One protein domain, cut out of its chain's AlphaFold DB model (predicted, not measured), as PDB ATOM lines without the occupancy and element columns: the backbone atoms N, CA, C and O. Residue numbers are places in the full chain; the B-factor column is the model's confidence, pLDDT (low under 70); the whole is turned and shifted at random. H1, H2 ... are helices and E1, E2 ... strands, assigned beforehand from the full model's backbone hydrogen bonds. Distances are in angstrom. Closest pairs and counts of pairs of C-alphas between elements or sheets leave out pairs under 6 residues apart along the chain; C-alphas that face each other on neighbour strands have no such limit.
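This is residues 195 to 325 of the 326 residues of the protein "Toxin CdiA" of Yersinia aleksiciae (UniProt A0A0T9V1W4). A twisted wall of six strands has two helices, H2 and H3, side by side over one face and no named helix over the other. The third helix, H1, lies beyond these two, away from the sheet, and residues 234 to 239 at its far end stick out. The printed part has 131 residues, with elements in the order E1 E2 H1 H2 E3 H3 E4 E5 E6; the mixed sheet runs E2 E1 E3 E4 E5 E6. The class is mixed, helices and strands, and the whole is compact, with a radius of gyration of the C-alphas of 13.7 A and spans of 38 by 29 by 28 A.

E1, residues 195 to 199, and E2, residues 202 to 207, form an antiparallel hairpin, with N 197 and O 204 2.8 A apart. H1, residues 226 to 235, is not on the sheet. H2, residues 251 to 261, is over E2 and E1 at a height over the sheet of 7.8 A; its closest C-alphas to E2 are those of Thr 207 and Ala 251, 4.8 A apart. It runs along the strands, only just, at 27 degrees to E1 on the local plane. E3, residues 269 to 275, is antiparallel to E1, with N 198 and O 271 2.8 A apart. H3, residues 284 to 293, is on the same face as H2 and touches it, the same way at a shallow tilt of 4 degrees; the closest C-alphas are those of Val 253 and Val 287, 5.9 A apart. H1 and H3 are near each other. E4, residues 298 to 303, is parallel to E3, with N 272 and O 300 2.8 A apart; E3, H3 and E4 form a strand-helix-strand unit, two parallel neighbour strands joined through a helix, with a right-handed crossover. E2, H1, H2 and E3 form a split unit, with E1 between its strands, also right-handed. E5, residues 308 to 313, and E6, residues 320 to 324, complete a meander with E4, each strand the antiparallel neighbour of the one before; N 301 and O 310 are 2.8 A apart, as are N 322 and O 309. In H1, H2 and H3 every O i to N i+4 pair is within hydrogen-bond range.

E1 begins at C-alpha 195 (0.459, -25.705, 31.113). E3 is 20.0 A long, E2 17.5 A and H2 15.2 A. E6 ends at C-alpha 324 (-3.638, -31.194, 47.653).

The two C-alphas farthest apart, those of Gly 201 and Asp 238, are 41.4 A apart. The links E2 to H1 and H1 to H2 are long. The printed part has no cut, and no printed residue is under 70 in pLDDT.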
ATOM      1  N   ALA A 195      -0.464 -26.148  30.077       96.06
ATOM      2  CA  ALA A 195       0.459 -25.705  31.113       96.06
ATOM      3  C   ALA A 195       0.605 -24.184  31.047       96.06
ATOM      4  O   ALA A 195       0.752 -23.618  29.962       96.06
ATOM      5  N   LYS A 196       0.580 -23.512  32.199       95.88
ATOM      6  CA  LYS A 196       0.774 -22.062  32.321       95.88
ATOM      7  C   LYS A 196       1.855 -21.781  33.349       95.88
ATOM      8  O   LYS A 196       1.635 -21.990  34.535       95.88
ATOM      9  N   GLY A 197       3.013 -21.314  32.899       96.88
ATOM     10  CA  GLY A 197       4.146 -20.950  33.746       96.88
ATOM     11  C   GLY A 197       4.186 -19.460  34.057       96.88
ATOM     12  O   GLY A 197       3.813 -18.627  33.232       96.88
ATOM     13  N   ASN A 198       4.686 -19.129  35.239       97.88
ATOM     14  CA  ASN A 198       4.986 -17.779  35.677       97.88
ATOM     15  C   ASN A 198       6.400 -17.737  36.262       97.88
ATOM     16  O   ASN A 198       6.723 -18.528  37.152       97.88
ATOM     17  N   VAL A 199       7.212 -16.805  35.765       97.81
ATOM     18  CA  VAL A 199       8.509 -16.450  36.349       97.81
ATOM     19  C   VAL A 199       8.573 -14.935  36.512       97.81
ATOM     20  O   VAL A 199       8.569 -14.198  35.522       97.81
ATOM     21  N   ASP A 200       8.600 -14.459  37.756       94.00
ATOM     22  CA  ASP A 200       8.629 -13.031  38.108       94.00
ATOM     23  C   ASP A 200       7.542 -12.188  37.406       94.00
ATOM     24  O   ASP A 200       7.789 -11.082  36.929       94.00
ATOM     25  N   GLY A 201       6.332 -12.732  37.266       92.81
ATOM     26  CA  GLY A 201       5.215 -12.081  36.574       92.81
ATOM     27  C   GLY A 201       5.187 -12.295  35.057       92.81
ATOM     28  O   GLY A 201       4.154 -12.036  34.435       92.81
ATOM     29  N   ASN A 202       6.259 -12.824  34.457       95.12
ATOM     30  CA  ASN A 202       6.290 -13.192  33.041       95.12
ATOM     31  C   ASN A 202       5.552 -14.510  32.838       95.12
ATOM     32  O   ASN A 202       5.899 -15.523  33.445       95.12
ATOM     33  N   LYS A 203       4.539 -14.491  31.970       95.25
ATOM     34  CA  LYS A 203       3.665 -15.637  31.717       95.25
ATOM     35  C   LYS A 203       4.073 -16.374  30.448       95.25
ATOM     36  O   LYS A 203       4.406 -15.757  29.438       95.25
ATOM     37  N   PHE A 204       3.985 -17.691  30.516       94.88
ATOM     38  CA  PHE A 204       4.259 -18.625  29.434       94.88
ATOM     39  C   PHE A 204       3.136 -19.653  29.400       94.88
ATOM     40  O   PHE A 204       2.617 -20.018  30.455       94.88
ATOM     41  N   SER A 205       2.761 -20.139  28.223       93.69
ATOM     42  CA  SER A 205       1.804 -21.237  28.129       93.69
ATOM     43  C   SER A 205       2.133 -22.177  26.994       93.69
ATOM     44  O   SER A 205       2.750 -21.795  26.003       93.69
ATOM     45  N   ASP A 206       1.692 -23.413  27.144       94.62
ATOM     46  CA  ASP A 206       1.774 -24.417  26.099       94.62
ATOM     47  C   ASP A 206       0.647 -25.439  26.267       94.62
ATOM     48  O   ASP A 206       0.008 -25.512  27.320       94.62
ATOM     49  N   THR A 207       0.408 -26.237  25.234       93.44
ATOM     50  CA  THR A 207      -0.638 -27.262  25.206       93.44
ATOM     51  C   THR A 207      -0.054 -28.636  24.881       93.44
ATOM     52  O   THR A 207       1.145 -28.792  24.641       93.44
ATOM     53  N   ASN A 208      -0.898 -29.671  24.845       92.19
ATOM     54  CA  ASN A 208      -0.502 -30.946  24.247       92.19
ATOM     55  C   ASN A 208      -0.087 -30.766  22.776       92.19
ATOM     56  O   ASN A 208      -0.618 -29.906  22.071       92.19
ATOM     57  N   GLN A 209       0.833 -31.620  22.317       89.56
ATOM     58  CA  GLN A 209       1.568 -31.496  21.050       89.56
ATOM     59  C   GLN A 209       0.672 -31.203  19.847       89.56
ATOM     60  O   GLN A 209       0.962 -30.312  19.062       89.56
ATOM     61  N   GLY A 210      -0.436 -31.937  19.729       85.44
ATOM     62  CA  GLY A 210      -1.360 -31.834  18.600       85.44
ATOM     63  C   GLY A 210      -2.121 -30.512  18.485       85.44
ATOM     64  O   GLY A 210      -2.669 -30.222  17.430       85.44
ATOM     65  N   VAL A 211      -2.162 -29.713  19.555       86.69
ATOM     66  CA  VAL A 211      -2.875 -28.421  19.590       86.69
ATOM     67  C   VAL A 211      -1.909 -27.246  19.787       86.69
ATOM     68  O   VAL A 211      -2.316 -26.086  19.668       86.69
ATOM     69  N   ARG A 212      -0.619 -27.536  20.019       89.94
ATOM     70  CA  ARG A 212       0.428 -26.534  20.242       89.94
ATOM     71  C   ARG A 212       0.425 -25.503  19.103       89.94
ATOM     72  O   ARG A 212       0.269 -25.891  17.941       89.94
ATOM     73  N   PRO A 213       0.604 -24.199  19.392       83.62
ATOM     74  CA  PRO A 213       0.816 -23.197  18.353       83.62
ATOM     75  C   PRO A 213       1.883 -23.656  17.360       83.62
ATOM     76  O   PRO A 213       2.969 -24.068  17.764       83.62
ATOM     77  N   SER A 214       1.612 -23.560  16.060       81.38
ATOM     78  CA  SER A 214       2.544 -24.034  15.024       81.38
ATOM     79  C   SER A 214       3.920 -23.365  15.121       81.38
ATOM     80  O   SER A 214       4.937 -23.997  14.864       81.38
ATOM     81  N   GLN A 215       3.953 -22.114  15.580       84.00
ATOM     82  CA  GLN A 215       5.165 -21.333  15.844       84.00
ATOM     83  C   GLN A 215       6.026 -21.912  16.980       84.00
ATOM     84  O   GLN A 215       7.228 -21.664  17.031       84.00
ATOM     85  N   LEU A 216       5.415 -22.658  17.903       87.75
ATOM     86  CA  LEU A 216       6.094 -23.330  19.010       87.75
ATOM     87  C   LEU A 216       6.378 -24.805  18.703       87.75
ATOM     88  O   LEU A 216       7.268 -25.383  19.320       87.75
ATOM     89  N   ALA A 217       5.647 -25.426  17.774       90.50
ATOM     90  CA  ALA A 217       5.761 -26.842  17.416       90.50
ATOM     91  C   ALA A 217       6.949 -27.135  16.472       90.50
ATOM     92  O   ALA A 217       6.792 -27.743  15.414       90.50
ATOM     93  N   ASP A 218       8.154 -26.706  16.852       93.12
ATOM     94  CA  ASP A 218       9.357 -26.866  16.032       93.12
ATOM     95  C   ASP A 218      10.043 -28.224  16.277       93.12
ATOM     96  O   ASP A 218      10.697 -28.457  17.298       93.12
ATOM     97  N   PHE A 219       9.910 -29.141  15.316       94.38
ATOM     98  CA  PHE A 219      10.549 -30.462  15.354       94.38
ATOM     99  C   PHE A 219      12.075 -30.407  15.218       94.38
ATOM    100  O   PHE A 219      12.752 -31.342  15.648       94.38
ATOM    101  N   ASN A 220      12.617 -29.324  14.660       96.12
ATOM    102  CA  ASN A 220      14.053 -29.142  14.462       96.12
ATOM    103  C   ASN A 220      14.727 -28.457  15.650       96.12
ATOM    104  O   ASN A 220      15.954 -28.408  15.694       96.12
ATOM    105  N   LYS A 221      13.951 -27.943  16.608       96.75
ATOM    106  CA  LYS A 221      14.463 -27.317  17.824       96.75
ATOM    107  C   LYS A 221      14.547 -28.336  18.963       96.75
ATOM    108  O   LYS A 221      13.504 -28.713  19.513       96.75
ATOM    109  N   PRO A 222      15.754 -28.777  19.357       97.88
ATOM    110  CA  PRO A 222      15.925 -29.656  20.505       97.88
ATOM    111  C   PRO A 222      15.487 -28.951  21.791       97.88
ATOM    112  O   PRO A 222      15.666 -27.741  21.934       97.88
ATOM    113  N   THR A 223      14.941 -29.706  22.743       98.38
ATOM    114  CA  THR A 223      14.767 -29.188  24.108       98.38
ATOM    115  C   THR A 223      16.095 -29.238  24.869       98.38
ATOM    116  O   THR A 223      17.035 -29.929  24.468       98.38
ATOM    117  N   LEU A 224      16.160 -28.575  26.025       98.44
ATOM    118  CA  LEU A 224      17.306 -28.647  26.940       98.44
ATOM    119  C   LEU A 224      17.670 -30.074  27.373       98.44
ATOM    120  O   LEU A 224      18.816 -30.328  27.745       98.44
ATOM    121  N   ILE A 225      16.711 -31.000  27.349       98.25
ATOM    122  CA  ILE A 225      16.899 -32.399  27.752       98.25
ATOM    123  C   ILE A 225      17.001 -33.355  26.559       98.25
ATOM    124  O   ILE A 225      16.836 -34.562  26.741       98.25
ATOM    125  N   ASN A 226      17.242 -32.854  25.344       98.06
ATOM    126  CA  ASN A 226      17.333 -33.692  24.150       98.06
ATOM    127  C   ASN A 226      18.318 -34.861  24.318       98.06
ATOM    128  O   ASN A 226      17.979 -35.993  24.001       98.06
ATOM    129  N   ASP A 227      19.489 -34.607  24.896       97.56
ATOM    130  CA  ASP A 227      20.499 -35.616  25.232       97.56
ATOM    131  C   ASP A 227      19.980 -36.679  26.219       97.56
ATOM    132  O   ASP A 227      20.224 -37.872  26.041       97.56
ATOM    133  N   VAL A 228      19.220 -36.267  27.239       96.44
ATOM    134  CA  VAL A 228      18.598 -37.175  28.215       96.44
ATOM    135  C   VAL A 228      17.573 -38.074  27.526       96.44
ATOM    136  O   VAL A 228      17.513 -39.272  27.811       96.44
ATOM    137  N   VAL A 229      16.774 -37.515  26.615       96.62
ATOM    138  CA  VAL A 229      15.778 -38.258  25.832       96.62
ATOM    139  C   VAL A 229      16.461 -39.187  24.828       96.62
ATOM    140  O   VAL A 229      16.090 -40.356  24.746       96.62
ATOM    141  N   GLN A 230      17.508 -38.731  24.138       96.62
ATOM    142  CA  GLN A 230      18.265 -39.552  23.194       96.62
ATOM    143  C   GLN A 230      18.900 -40.756  23.895       96.62
ATOM    144  O   GLN A 230      18.749 -41.884  23.438       96.62
ATOM    145  N   ALA A 231      19.469 -40.565  25.087       96.62
ATOM    146  CA  ALA A 231      19.996 -41.668  25.884       96.62
ATOM    147  C   ALA A 231      18.918 -42.692  26.310       96.62
ATOM    148  O   ALA A 231      19.234 -43.862  26.545       96.62
ATOM    149  N   LYS A 232      17.644 -42.284  26.441       94.75
ATOM    150  CA  LYS A 232      16.517 -43.210  26.670       94.75
ATOM    151  C   LYS A 232      16.176 -43.982  25.395       94.75
ATOM    152  O   LYS A 232      15.987 -45.196  25.478       94.75
ATOM    153  N   ILE A 233      16.148 -43.298  24.250       95.12
ATOM    154  CA  ILE A 233      15.912 -43.889  22.925       95.12
ATOM    155  C   ILE A 233      16.987 -44.931  22.610       95.12
ATOM    156  O   ILE A 233      16.646 -46.068  22.308       95.12
ATOM    157  N   ASP A 234      18.267 -44.600  22.780       96.19
ATOM    158  CA  ASP A 234      19.383 -45.508  22.482       96.19
ATOM    159  C   ASP A 234      19.308 -46.802  23.307       96.19
ATOM    160  O   ASP A 234      19.638 -47.888  22.833       96.19
ATOM    161  N   LYS A 235      18.827 -46.706  24.554       95.81
ATOM    162  CA  LYS A 235      18.630 -47.867  25.434       95.81
ATOM    163  C   LYS A 235      17.406 -48.699  25.061       95.81
ATOM    164  O   LYS A 235      17.384 -49.892  25.365       95.81
ATOM    165  N   ARG A 236      16.361 -48.076  24.511       93.75
ATOM    166  CA  ARG A 236      15.043 -48.680  24.249       93.75
ATOM    167  C   ARG A 236      14.406 -48.082  22.988       93.75
ATOM    168  O   ARG A 236      13.402 -47.377  23.089       93.75
ATOM    169  N   PRO A 237      14.941 -48.390  21.797       92.56
ATOM    170  CA  PRO A 237      14.457 -47.800  20.548       92.56
ATOM    171  C   PRO A 237      13.032 -48.249  20.188       92.56
ATOM    172  O   PRO A 237      12.384 -47.640  19.347       92.56
ATOM    173  N   ASP A 238      12.525 -49.300  20.841       93.62
ATOM    174  CA  ASP A 238      11.162 -49.816  20.705       93.62
ATOM    175  C   ASP A 238      10.090 -48.930  21.362       93.62
ATOM    176  O   ASP A 238       8.894 -49.145  21.154       93.62
ATOM    177  N   LYS A 239      10.489 -47.955  22.187       90.56
ATOM    178  CA  LYS A 239       9.570 -47.106  22.948       90.56
ATOM    179  C   LYS A 239       9.523 -45.688  22.400       90.56
ATOM    180  O   LYS A 239      10.528 -45.121  21.989       90.56
ATOM    181  N   ASN A 240       8.337 -45.090  22.474       90.19
ATOM    182  CA  ASN A 240       8.156 -43.677  22.175       90.19
ATOM    183  C   ASN A 240       8.552 -42.824  23.390       90.19
ATOM    184  O   ASN A 240       8.004 -43.007  24.481       90.19
ATOM    185  N   TYR A 241       9.474 -41.884  23.186       92.75
ATOM    186  CA  TYR A 241       9.939 -40.946  24.202       92.75
ATOM    187  C   TYR A 241       9.680 -39.506  23.736       92.75
ATOM    188  O   TYR A 241      10.347 -39.041  22.811       92.75
ATOM    189  N   PRO A 242       8.713 -38.792  24.345       94.62
ATOM    190  CA  PRO A 242       8.452 -37.394  24.017       94.62
ATOM    191  C   PRO A 242       9.556 -36.485  24.581       94.62
ATOM    192  O   PRO A 242      10.525 -36.950  25.178       94.62
ATOM    193  N   ASN A 243       9.387 -35.168  24.437       96.75
ATOM    194  CA  ASN A 243      10.239 -34.145  25.061       96.75
ATOM    195  C   ASN A 243      11.631 -33.952  24.457       96.75
ATOM    196  O   ASN A 243      12.347 -33.079  24.932       96.75
ATOM    197  N   GLY A 244      12.018 -34.681  23.409       96.81
ATOM    198  CA  GLY A 244      13.329 -34.505  22.770       96.81
ATOM    199  C   GLY A 244      13.449 -33.224  21.936       96.81
ATOM    200  O   GLY A 244      14.536 -32.664  21.809       96.81
ATOM    201  N   ASN A 245      12.341 -32.736  21.382       97.38
ATOM    202  CA  ASN A 245      12.269 -31.500  20.600       97.38
ATOM    203  C   ASN A 245      10.943 -30.773  20.862       97.38
ATOM    204  O   ASN A 245      10.018 -31.346  21.442       97.38
ATOM    205  N   MET A 246      10.839 -29.523  20.420       96.69
ATOM    206  CA  MET A 246       9.647 -28.707  20.645       96.69
ATOM    207  C   MET A 246       8.408 -29.176  19.869       96.69
ATOM    208  O   MET A 246       7.290 -28.906  20.300       96.69
ATOM    209  N   GLY A 247       8.550 -29.964  18.803       93.75
ATOM    210  CA  GLY A 247       7.414 -30.637  18.156       93.75
ATOM    211  C   GLY A 247       6.796 -31.752  19.013       93.75
ATOM    212  O   GLY A 247       5.584 -31.952  19.021       93.75
ATOM    213  N   THR A 248       7.616 -32.457  19.794       94.62
ATOM    214  CA  THR A 248       7.210 -33.633  20.591       94.62
ATOM    215  C   THR A 248       7.055 -33.351  22.085       94.62
ATOM    216  O   THR A 248       6.551 -34.206  22.820       94.62
ATOM    217  N   ALA A 249       7.481 -32.176  22.551       96.56
ATOM    218  CA  ALA A 249       7.468 -31.804  23.959       96.56
ATOM    219  C   ALA A 249       6.068 -31.800  24.564       96.56
ATOM    220  O   ALA A 249       5.113 -31.345  23.949       96.56
ATOM    221  N   HIS A 250       5.944 -32.258  25.799       96.50
ATOM    222  CA  HIS A 250       4.746 -32.052  26.598       96.50
ATOM    223  C   HIS A 250       4.645 -30.584  27.023       96.50
ATOM    224  O   HIS A 250       5.627 -29.838  26.950       96.50
ATOM    225  N   ALA A 251       3.449 -30.161  27.428       96.50
ATOM    226  CA  ALA A 251       3.147 -28.762  27.710       96.50
ATOM    227  C   ALA A 251       4.077 -28.180  28.790       96.50
ATOM    228  O   ALA A 251       4.618 -27.090  28.633       96.50
ATOM    229  N   GLU A 252       4.336 -28.937  29.854       97.62
ATOM    230  CA  GLU A 252       5.176 -28.540  30.986       97.62
ATOM    231  C   GLU A 252       6.627 -28.300  30.547       97.62
ATOM    232  O   GLU A 252       7.244 -27.293  30.898       97.62
ATOM    233  N   VAL A 253       7.160 -29.208  29.722       98.25
ATOM    234  CA  VAL A 253       8.501 -29.092  29.127       98.25
ATOM    235  C   VAL A 253       8.570 -27.875  28.213       98.25
ATOM    236  O   VAL A 253       9.519 -27.096  28.298       98.25
ATOM    237  N   GLY A 254       7.559 -27.684  27.370       97.31
ATOM    238  CA  GLY A 254       7.512 -26.557  26.451       97.31
ATOM    239  C   GLY A 254       7.436 -25.207  27.165       97.31
ATOM    240  O   GLY A 254       8.150 -24.285  26.782       97.31
ATOM    241  N   VAL A 255       6.680 -25.097  28.261       98.06
ATOM    242  CA  VAL A 255       6.641 -23.887  29.103       98.06
ATOM    243  C   VAL A 255       8.017 -23.558  29.688       98.06
ATOM    244  O   VAL A 255       8.451 -22.407  29.617       98.06
ATOM    245  N   ILE A 256       8.729 -24.551  30.236       98.62
ATOM    246  CA  ILE A 256      10.079 -24.335  30.784       98.62
ATOM    247  C   ILE A 256      11.049 -23.928  29.670       98.62
ATOM    248  O   ILE A 256      11.826 -22.991  29.857       98.62
ATOM    249  N   GLN A 257      10.978 -24.577  28.502       98.56
ATOM    250  CA  GLN A 257      11.812 -24.229  27.349       98.56
ATOM    251  C   GLN A 257      11.571 -22.785  26.899       98.56
ATOM    252  O   GLN A 257      12.525 -22.032  26.735       98.56
ATOM    253  N   GLN A 258      10.309 -22.367  26.764       97.81
ATOM    254  CA  GLN A 258       9.963 -20.996  26.384       97.81
ATOM    255  C   GLN A 258      10.515 -19.965  27.379       97.81
ATOM    256  O   GLN A 258      11.008 -18.913  26.970       97.81
ATOM    257  N   ALA A 259      10.444 -20.248  28.683       98.12
ATOM    258  CA  ALA A 259      11.008 -19.369  29.702       98.12
ATOM    259  C   ALA A 259      12.539 -19.294  29.614       98.12
ATOM    260  O   ALA A 259      13.111 -18.204  29.721       98.12
ATOM    261  N   PHE A 260      13.195 -20.434  29.383       98.50
ATOM    262  CA  PHE A 260      14.642 -20.503  29.207       98.50
ATOM    263  C   PHE A 260      15.104 -19.724  27.976       98.50
ATOM    264  O   PHE A 260      16.043 -18.938  28.070       98.50
ATOM    265  N   ASP A 261      14.415 -19.876  26.844       97.50
ATOM    266  CA  ASP A 261      14.763 -19.196  25.593       97.50
ATOM    267  C   ASP A 261      14.688 -17.667  25.721       97.50
ATOM    268  O   ASP A 261      15.394 -16.944  25.020       97.50
ATOM    269  N   LYS A 262      13.859 -17.160  26.645       97.06
ATOM    270  CA  LYS A 262      13.791 -15.731  26.994       97.06
ATOM    271  C   LYS A 262      14.815 -15.298  28.052       97.06
ATOM    272  O   LYS A 262      14.779 -14.151  28.486       97.06
ATOM    273  N   GLY A 263      15.692 -16.194  28.504       97.19
ATOM    274  CA  GLY A 263      16.681 -15.928  29.550       97.19
ATOM    275  C   GLY A 263      16.076 -15.712  30.941       97.19
ATOM    276  O   GLY A 263      16.717 -15.108  31.799       97.19
ATOM    277  N   MET A 264      14.842 -16.173  31.176       97.06
ATOM    278  CA  MET A 264      14.081 -15.848  32.389       97.06
ATOM    279  C   MET A 264      14.241 -16.866  33.517       97.06
ATOM    280  O   MET A 264      13.680 -16.658  34.580       97.06
ATOM    281  N   THR A 265      14.959 -17.972  33.329       97.88
ATOM    282  CA  THR A 265      14.953 -19.092  34.290       97.88
ATOM    283  C   THR A 265      16.101 -19.070  35.300       97.88
ATOM    284  O   THR A 265      15.952 -19.594  36.400       97.88
ATOM    285  N   GLN A 266      17.240 -18.460  34.969       97.81
ATOM    286  CA  GLN A 266      18.474 -18.595  35.754       97.81
ATOM    287  C   GLN A 266      18.329 -18.078  37.194       97.81
ATOM    288  O   GLN A 266      18.086 -16.892  37.418       97.81
ATOM    289  N   GLY A 267      18.493 -18.980  38.166       97.56
ATOM    290  CA  GLY A 267      18.422 -18.698  39.602       97.56
ATOM    291  C   GLY A 267      17.032 -18.309  40.111       97.56
ATOM    292  O   GLY A 267      16.909 -17.860  41.251       97.56
ATOM    293  N   ARG A 268      15.989 -18.465  39.288       98.19
ATOM    294  CA  ARG A 268      14.630 -17.990  39.574       98.19
ATOM    295  C   ARG A 268      13.673 -19.127  39.879       98.19
ATOM    296  O   ARG A 268      13.936 -20.294  39.592       98.19
ATOM    297  N   GLU A 269      12.565 -18.767  40.502       98.44
ATOM    298  CA  GLU A 269      11.500 -19.690  40.870       98.44
ATOM    299  C   GLU A 269      10.427 -19.668  39.779       98.44
ATOM    300  O   GLU A 269      10.075 -18.606  39.265       98.44
ATOM    301  N   MET A 270       9.908 -20.840  39.417       98.62
ATOM    302  CA  MET A 270       8.778 -20.956  38.501       98.62
ATOM    303  C   MET A 270       7.576 -21.546  39.229       98.62
ATOM    304  O   MET A 270       7.664 -22.610  39.844       98.62
ATOM    305  N   ALA A 271       6.433 -20.879  39.098       98.38
ATOM    306  CA  ALA A 271       5.132 -21.451  39.415       98.38
ATOM    307  C   ALA A 271       4.444 -21.860  38.110       98.38
ATOM    308  O   ALA A 271       4.474 -21.109  37.137       98.38
ATOM    309  N   MET A 272       3.822 -23.032  38.073       97.88
ATOM    310  CA  MET A 272       3.133 -23.545  36.896       97.88
ATOM    311  C   MET A 272       1.771 -24.111  37.287       97.88
ATOM    312  O   MET A 272       1.703 -24.866  38.245       97.88
ATOM    313  N   SER A 273       0.700 -23.802  36.555       96.38
ATOM    314  CA  SER A 273      -0.549 -24.573  36.635       96.38
ATOM    315  C   SER A 273      -0.666 -25.522  35.445       96.38
ATOM    316  O   SER A 273      -0.245 -25.180  34.337       96.38
ATOM    317  N   VAL A 274      -1.195 -26.722  35.679       96.12
ATOM    318  CA  VAL A 274      -1.432 -27.744  34.654       96.12
ATOM    319  C   VAL A 274      -2.897 -28.165  34.711       96.12
ATOM    320  O   VAL A 274      -3.367 -28.694  35.719       96.12
ATOM    321  N   ALA A 275      -3.612 -27.910  33.618       92.50
ATOM    322  CA  ALA A 275      -5.039 -28.166  33.462       92.50
ATOM    323  C   ALA A 275      -5.312 -29.359  32.534       92.50
ATOM    324  O   ALA A 275      -4.502 -29.693  31.668       92.50
ATOM    325  N   GLY A 276      -6.491 -29.970  32.679       89.19
ATOM    326  CA  GLY A 276      -6.988 -31.060  31.830       89.19
ATOM    327  C   GLY A 276      -6.570 -32.460  32.292       89.19
ATOM    328  O   GLY A 276      -7.433 -33.315  32.494       89.19
ATOM    329  N   LYS A 277      -5.273 -32.698  32.518       91.75
ATOM    330  CA  LYS A 277      -4.748 -33.947  33.104       91.75
ATOM    331  C   LYS A 277      -3.640 -33.664  34.113       91.75
ATOM    332  O   LYS A 277      -3.031 -32.603  34.071       91.75
ATOM    333  N   GLU A 278      -3.384 -34.628  34.995       93.31
ATOM    334  CA  GLU A 278      -2.184 -34.630  35.840       93.31
ATOM    335  C   GLU A 278      -0.906 -34.720  34.995       93.31
ATOM    336  O   GLU A 278      -0.918 -35.229  33.863       93.31
ATOM    337  N   VAL A 279       0.204 -34.250  35.560       93.69
ATOM    338  CA  VAL A 279       1.522 -34.373  34.949       93.69
ATOM    339  C   VAL A 279       1.836 -35.853  34.803       93.69
ATOM    340  O   VAL A 279       1.745 -36.643  35.741       93.69
ATOM    341  N   CYS A 280       2.232 -36.254  33.598       91.75
ATOM    342  CA  CYS A 280       2.521 -37.652  33.321       91.75
ATOM    343  C   CYS A 280       3.601 -38.184  34.277       91.75
ATOM    344  O   CYS A 280       4.752 -37.749  34.218       91.75
ATOM    345  N   ASN A 281       3.255 -39.192  35.085       89.25
ATOM    346  CA  ASN A 281       4.165 -39.810  36.059       89.25
ATOM    347  C   ASN A 281       5.509 -40.238  35.449       89.25
ATOM    348  O   ASN A 281       6.563 -40.077  36.061       89.25
ATOM    349  N   TYR A 282       5.489 -40.738  34.210       85.69
ATOM    350  CA  TYR A 282       6.703 -41.090  33.474       85.69
ATOM    351  C   TYR A 282       7.573 -39.856  33.142       85.69
ATOM    352  O   TYR A 282       8.802 -39.896  33.256       85.69
ATOM    353  N   CYS A 283       6.934 -38.740  32.782       90.88
ATOM    354  CA  CYS A 283       7.592 -37.498  32.376       90.88
ATOM    355  C   CYS A 283       8.007 -36.609  33.558       90.88
ATOM    356  O   CYS A 283       8.742 -35.654  33.338       90.88
ATOM    357  N   LEU A 284       7.640 -36.920  34.809       95.38
ATOM    358  CA  LEU A 284       8.135 -36.178  35.984       95.38
ATOM    359  C   LEU A 284       9.670 -36.128  36.029       95.38
ATOM    360  O   LEU A 284      10.256 -35.120  36.420       95.38
ATOM    361  N   SER A 285      10.325 -37.204  35.579       95.38
ATOM    362  CA  SER A 285      11.784 -37.250  35.440       95.38
ATOM    363  C   SER A 285      12.324 -36.238  34.419       95.38
ATOM    364  O   SER A 285      13.366 -35.627  34.664       95.38
ATOM    365  N   ASP A 286      11.596 -36.024  33.322       97.44
ATOM    366  CA  ASP A 286      11.928 -35.061  32.269       97.44
ATOM    367  C   ASP A 286      11.662 -33.630  32.721       97.44
ATOM    368  O   ASP A 286      12.520 -32.772  32.548       97.44
ATOM    369  N   VAL A 287      10.521 -33.372  33.368       98.06
ATOM    370  CA  VAL A 287      10.177 -32.046  33.906       98.06
ATOM    371  C   VAL A 287      11.214 -31.597  34.938       98.06
ATOM    372  O   VAL A 287      11.682 -30.460  34.897       98.06
ATOM    373  N   ARG A 288      11.655 -32.511  35.811       97.94
ATOM    374  CA  ARG A 288      12.757 -32.270  36.753       97.94
ATOM    375  C   ARG A 288      14.051 -31.899  36.028       97.94
ATOM    376  O   ARG A 288      14.688 -30.910  36.374       97.94
ATOM    377  N   ALA A 289      14.444 -32.704  35.037       98.12
ATOM    378  CA  ALA A 289      15.664 -32.476  34.269       98.12
ATOM    379  C   ALA A 289      15.603 -31.156  33.484       98.12
ATOM    380  O   ALA A 289      16.604 -30.452  33.401       98.12
ATOM    381  N   MET A 290      14.429 -30.791  32.962       98.25
ATOM    382  CA  MET A 290      14.190 -29.501  32.318       98.25
ATOM    383  C   MET A 290      14.379 -28.351  33.295       98.25
ATOM    384  O   MET A 290      15.096 -27.413  32.971       98.25
ATOM    385  N   ALA A 291      13.777 -28.421  34.485       98.44
ATOM    386  CA  ALA A 291      13.915 -27.374  35.493       98.44
ATOM    387  C   ALA A 291      15.379 -27.171  35.908       98.44
ATOM    388  O   ALA A 291      15.867 -26.041  35.948       98.44
ATOM    389  N   GLU A 292      16.094 -28.274  36.137       98.38
ATOM    390  CA  GLU A 292      17.515 -28.275  36.479       98.38
ATOM    391  C   GLU A 292      18.379 -27.677  35.365       98.38
ATOM    392  O   GLU A 292      19.145 -26.748  35.612       98.38
ATOM    393  N   LYS A 293      18.230 -28.156  34.124       98.31
ATOM    394  CA  LYS A 293      19.013 -27.657  32.984       98.31
ATOM    395  C   LYS A 293      18.659 -26.230  32.585       98.31
ATOM    396  O   LYS A 293      19.517 -25.512  32.082       98.31
ATOM    397  N   ALA A 294      17.424 -25.803  32.833       98.31
ATOM    398  CA  ALA A 294      17.017 -24.417  32.654       98.31
ATOM    399  C   ALA A 294      17.632 -23.488  33.714       98.31
ATOM    400  O   ALA A 294      17.546 -22.269  33.572       98.31
ATOM    401  N   GLY A 295      18.252 -24.032  34.766       98.31
ATOM    402  CA  GLY A 295      18.853 -23.259  35.846       98.31
ATOM    403  C   GLY A 295      17.831 -22.666  36.814       98.31
ATOM    404  O   GLY A 295      18.147 -21.690  37.493       98.31
ATOM    405  N   LEU A 296      16.613 -23.220  36.882       98.56
ATOM    406  CA  LEU A 296      15.626 -22.798  37.875       98.56
ATOM    407  C   LEU A 296      16.129 -23.111  39.291       98.56
ATOM    408  O   LEU A 296      16.673 -24.183  39.560       98.56
ATOM    409  N   LYS A 297      15.872 -22.190  40.219       98.56
ATOM    410  CA  LYS A 297      16.068 -22.397  41.658       98.56
ATOM    411  C   LYS A 297      15.025 -23.367  42.215       98.56
ATOM    412  O   LYS A 297      15.353 -24.239  43.021       98.56
ATOM    413  N   SER A 298      13.774 -23.219  41.784       98.62
ATOM    414  CA  SER A 298      12.672 -24.109  42.143       98.62
ATOM    415  C   SER A 298      11.573 -24.115  41.084       98.62
ATOM    416  O   SER A 298      11.441 -23.189  40.282       98.62
ATOM    417  N   LEU A 299      10.785 -25.187  41.094       98.69
ATOM    418  CA  LEU A 299       9.595 -25.370  40.281       98.69
ATOM    419  C   LEU A 299       8.458 -25.865  41.179       98.69
ATOM    420  O   LEU A 299       8.577 -26.905  41.827       98.69
ATOM    421  N   THR A 300       7.351 -25.128  41.187       98.50
ATOM    422  CA  THR A 300       6.094 -25.534  41.829       98.50
ATOM    423  C   THR A 300       5.037 -25.727  40.752       98.50
ATOM    424  O   THR A 300       4.790 -24.808  39.977       98.50
ATOM    425  N   ILE A 301       4.419 -26.905  40.698       98.38
ATOM    426  CA  ILE A 301       3.365 -27.242  39.738       98.38
ATOM    427  C   ILE A 301       2.060 -27.475  40.497       98.38
ATOM    428  O   ILE A 301       2.019 -28.282  41.419       98.38
ATOM    429  N   TYR A 302       1.001 -26.793  40.088       97.44
ATOM    430  CA  TYR A 302      -0.360 -26.956  40.584       97.44
ATOM    431  C   TYR A 302      -1.160 -27.762  39.562       97.44
ATOM    432  O   TYR A 302      -1.434 -27.278  38.463       97.44
ATOM    433  N   GLU A 303      -1.519 -28.995  39.905       95.88
ATOM    434  CA  GLU A 303      -2.357 -29.847  39.064       95.88
ATOM    435  C   GLU A 303      -3.832 -29.544  39.322       95.88
ATOM    436  O   GLU A 303      -4.373 -29.875  40.375       95.88
ATOM    437  N   GLU A 304      -4.523 -28.952  38.352       93.62
ATOM    438  CA  GLU A 304      -5.932 -28.575  38.518       93.62
ATOM    439  C   GLU A 304      -6.853 -29.806  38.556       93.62
ATOM    440  O   GLU A 304      -7.866 -29.808  39.249       93.62
ATOM    441  N   ALA A 305      -6.483 -30.882  37.851       91.19
ATOM    442  CA  ALA A 305      -7.276 -32.111  37.780       91.19
ATOM    443  C   ALA A 305      -7.314 -32.899  39.105       91.19
ATOM    444  O   ALA A 305      -8.319 -33.538  39.408       91.19
ATOM    445  N   THR A 306      -6.225 -32.876  39.877       94.06
ATOM    446  CA  THR A 306      -6.075 -33.648  41.126       94.06
ATOM    447  C   THR A 306      -6.094 -32.756  42.369       94.06
ATOM    448  O   THR A 306      -6.295 -33.249  43.477       94.06
ATOM    449  N   GLY A 307      -5.864 -31.452  42.197       95.19
ATOM    450  CA  GLY A 307      -5.615 -30.494  43.271       95.19
ATOM    451  C   GLY A 307      -4.203 -30.575  43.857       95.19
ATOM    452  O   GLY A 307      -3.886 -29.793  44.755       95.19
ATOM    453  N   ASN A 308      -3.358 -31.502  43.389       96.19
ATOM    454  CA  ASN A 308      -2.033 -31.737  43.954       96.19
ATOM    455  C   ASN A 308      -1.057 -30.598  43.655       96.19
ATOM    456  O   ASN A 308      -1.087 -29.969  42.595       96.19
ATOM    457  N   VAL A 309      -0.115 -30.407  44.577       97.81
ATOM    458  CA  VAL A 309       1.045 -29.539  44.392       97.81
ATOM    459  C   VAL A 309       2.291 -30.396  44.253       97.81
ATOM    460  O   VAL A 309       2.690 -31.095  45.186       97.81
ATOM    461  N   LEU A 310       2.940 -30.317  43.099       98.06
ATOM    462  CA  LEU A 310       4.238 -30.929  42.867       98.06
ATOM    463  C   LEU A 310       5.339 -29.892  43.075       98.06
ATOM    464  O   LEU A 310       5.208 -28.740  42.668       98.06
ATOM    465  N   PHE A 311       6.434 -30.294  43.704       98.25
ATOM    466  CA  PHE A 311       7.517 -29.388  44.050       98.25
ATOM    467  C   PHE A 311       8.884 -29.984  43.746       98.25
ATOM    468  O   PHE A 311       9.170 -31.143  44.047       98.25
ATOM    469  N   TRP A 312       9.758 -29.149  43.205       98.56
ATOM    470  CA  TRP A 312      11.175 -29.427  43.063       98.56
ATOM    471  C   TRP A 312      11.988 -28.170  43.359       98.56
ATOM    472  O   TRP A 312      11.577 -27.060  43.032       98.56
ATOM    473  N   GLN A 313      13.167 -28.347  43.945       98.19
ATOM    474  CA  GLN A 313      14.171 -27.299  44.082       98.19
ATOM    475  C   GLN A 313      15.549 -27.851  43.736       98.19
ATOM    476  O   GLN A 313      15.778 -29.064  43.793       98.19
ATOM    477  N   GLN A 314      16.471 -26.953  43.407       96.62
ATOM    478  CA  GLN A 314      17.841 -27.315  43.077       96.62
ATOM    479  C   GLN A 314      18.459 -28.218  44.162       96.62
ATOM    480  O   GLN A 314      18.322 -27.970  45.360       96.62
ATOM    481  N   GLY A 315      19.114 -29.299  43.729       94.94
ATOM    482  CA  GLY A 315      19.669 -30.336  44.608       94.94
ATOM    483  C   GLY A 315      18.720 -31.503  44.910       94.94
ATOM    484  O   GLY A 315      19.162 -32.517  45.449       94.94
ATOM    485  N   MET A 316      17.436 -31.423  44.542       97.56
ATOM    486  CA  MET A 316      16.518 -32.561  44.651       97.56
ATOM    487  C   MET A 316      16.651 -33.523  43.464       97.56
ATOM    488  O   MET A 316      16.624 -33.128  42.296       97.56
ATOM    489  N   ASN A 317      16.673 -34.823  43.761       94.94
ATOM    490  CA  ASN A 317      16.784 -35.882  42.748       94.94
ATOM    491  C   ASN A 317      15.444 -36.251  42.086       94.94
ATOM    492  O   ASN A 317      15.425 -36.969  41.088       94.94
ATOM    493  N   LYS A 318      14.313 -35.784  42.629       96.19
ATOM    494  CA  LYS A 318      12.958 -36.054  42.120       96.19
ATOM    495  C   LYS A 318      12.018 -34.889  42.417       96.19
ATOM    496  O   LYS A 318      12.273 -34.128  43.345       96.19
ATOM    497  N   ILE A 319      10.934 -34.789  41.651       97.75
ATOM    498  CA  ILE A 319       9.783 -33.952  42.008       97.75
ATOM    499  C   ILE A 319       9.022 -34.656  43.139       97.75
ATOM    500  O   ILE A 319       8.769 -35.859  43.068       97.75
ATOM    501  N   GLU A 320       8.679 -33.919  44.189       96.94
ATOM    502  CA  GLU A 320       7.865 -34.392  45.306       96.94
ATOM    503  C   GLU A 320       6.406 -33.990  45.115       96.94
ATOM    504  O   GLU A 320       6.113 -32.824  44.871       96.94
ATOM    505  N   ASN A 321       5.482 -34.938  45.276       96.12
ATOM    506  CA  ASN A 321       4.061 -34.626  45.386       96.12
ATOM    507  C   ASN A 321       3.744 -34.282  46.850       96.12
ATOM    508  O   ASN A 321       3.871 -35.135  47.729       96.12
ATOM    509  N   ARG A 322       3.358 -33.031  47.110       95.69
ATOM    510  CA  ARG A 322       3.017 -32.513  48.445       95.69
ATOM    511  C   ARG A 322       1.544 -32.723  48.818       95.69
ATOM    512  O   ARG A 322       1.133 -32.309  49.900       95.69
ATOM    513  N   GLY A 323       0.774 -33.391  47.962       91.19
ATOM    514  CA  GLY A 323      -0.665 -33.576  48.109       91.19
ATOM    515  C   GLY A 323      -1.457 -32.323  47.730       91.19
ATOM    516  O   GLY A 323      -0.888 -31.388  47.156       91.19
ATOM    517  N   PRO A 324      -2.769 -32.298  48.027       89.06
ATOM    518  CA  PRO A 324      -3.638 -31.194  47.653       89.06
ATOM    519  C   PRO A 324      -3.198 -29.861  48.261       89.06
ATOM    520  O   PRO A 324      -2.782 -29.819  49.425       89.06
ATOM    521  N   ALA A 325      -3.322 -28.771  47.499       77.06
ATOM    522  CA  ALA A 325      -3.166 -27.424  48.042       77.06
ATOM    523  C   ALA A 325      -4.183 -27.223  49.183       77.06
ATOM    524  O   ALA A 325      -5.388 -27.343  48.962       77.06
TER     525      ALA A 325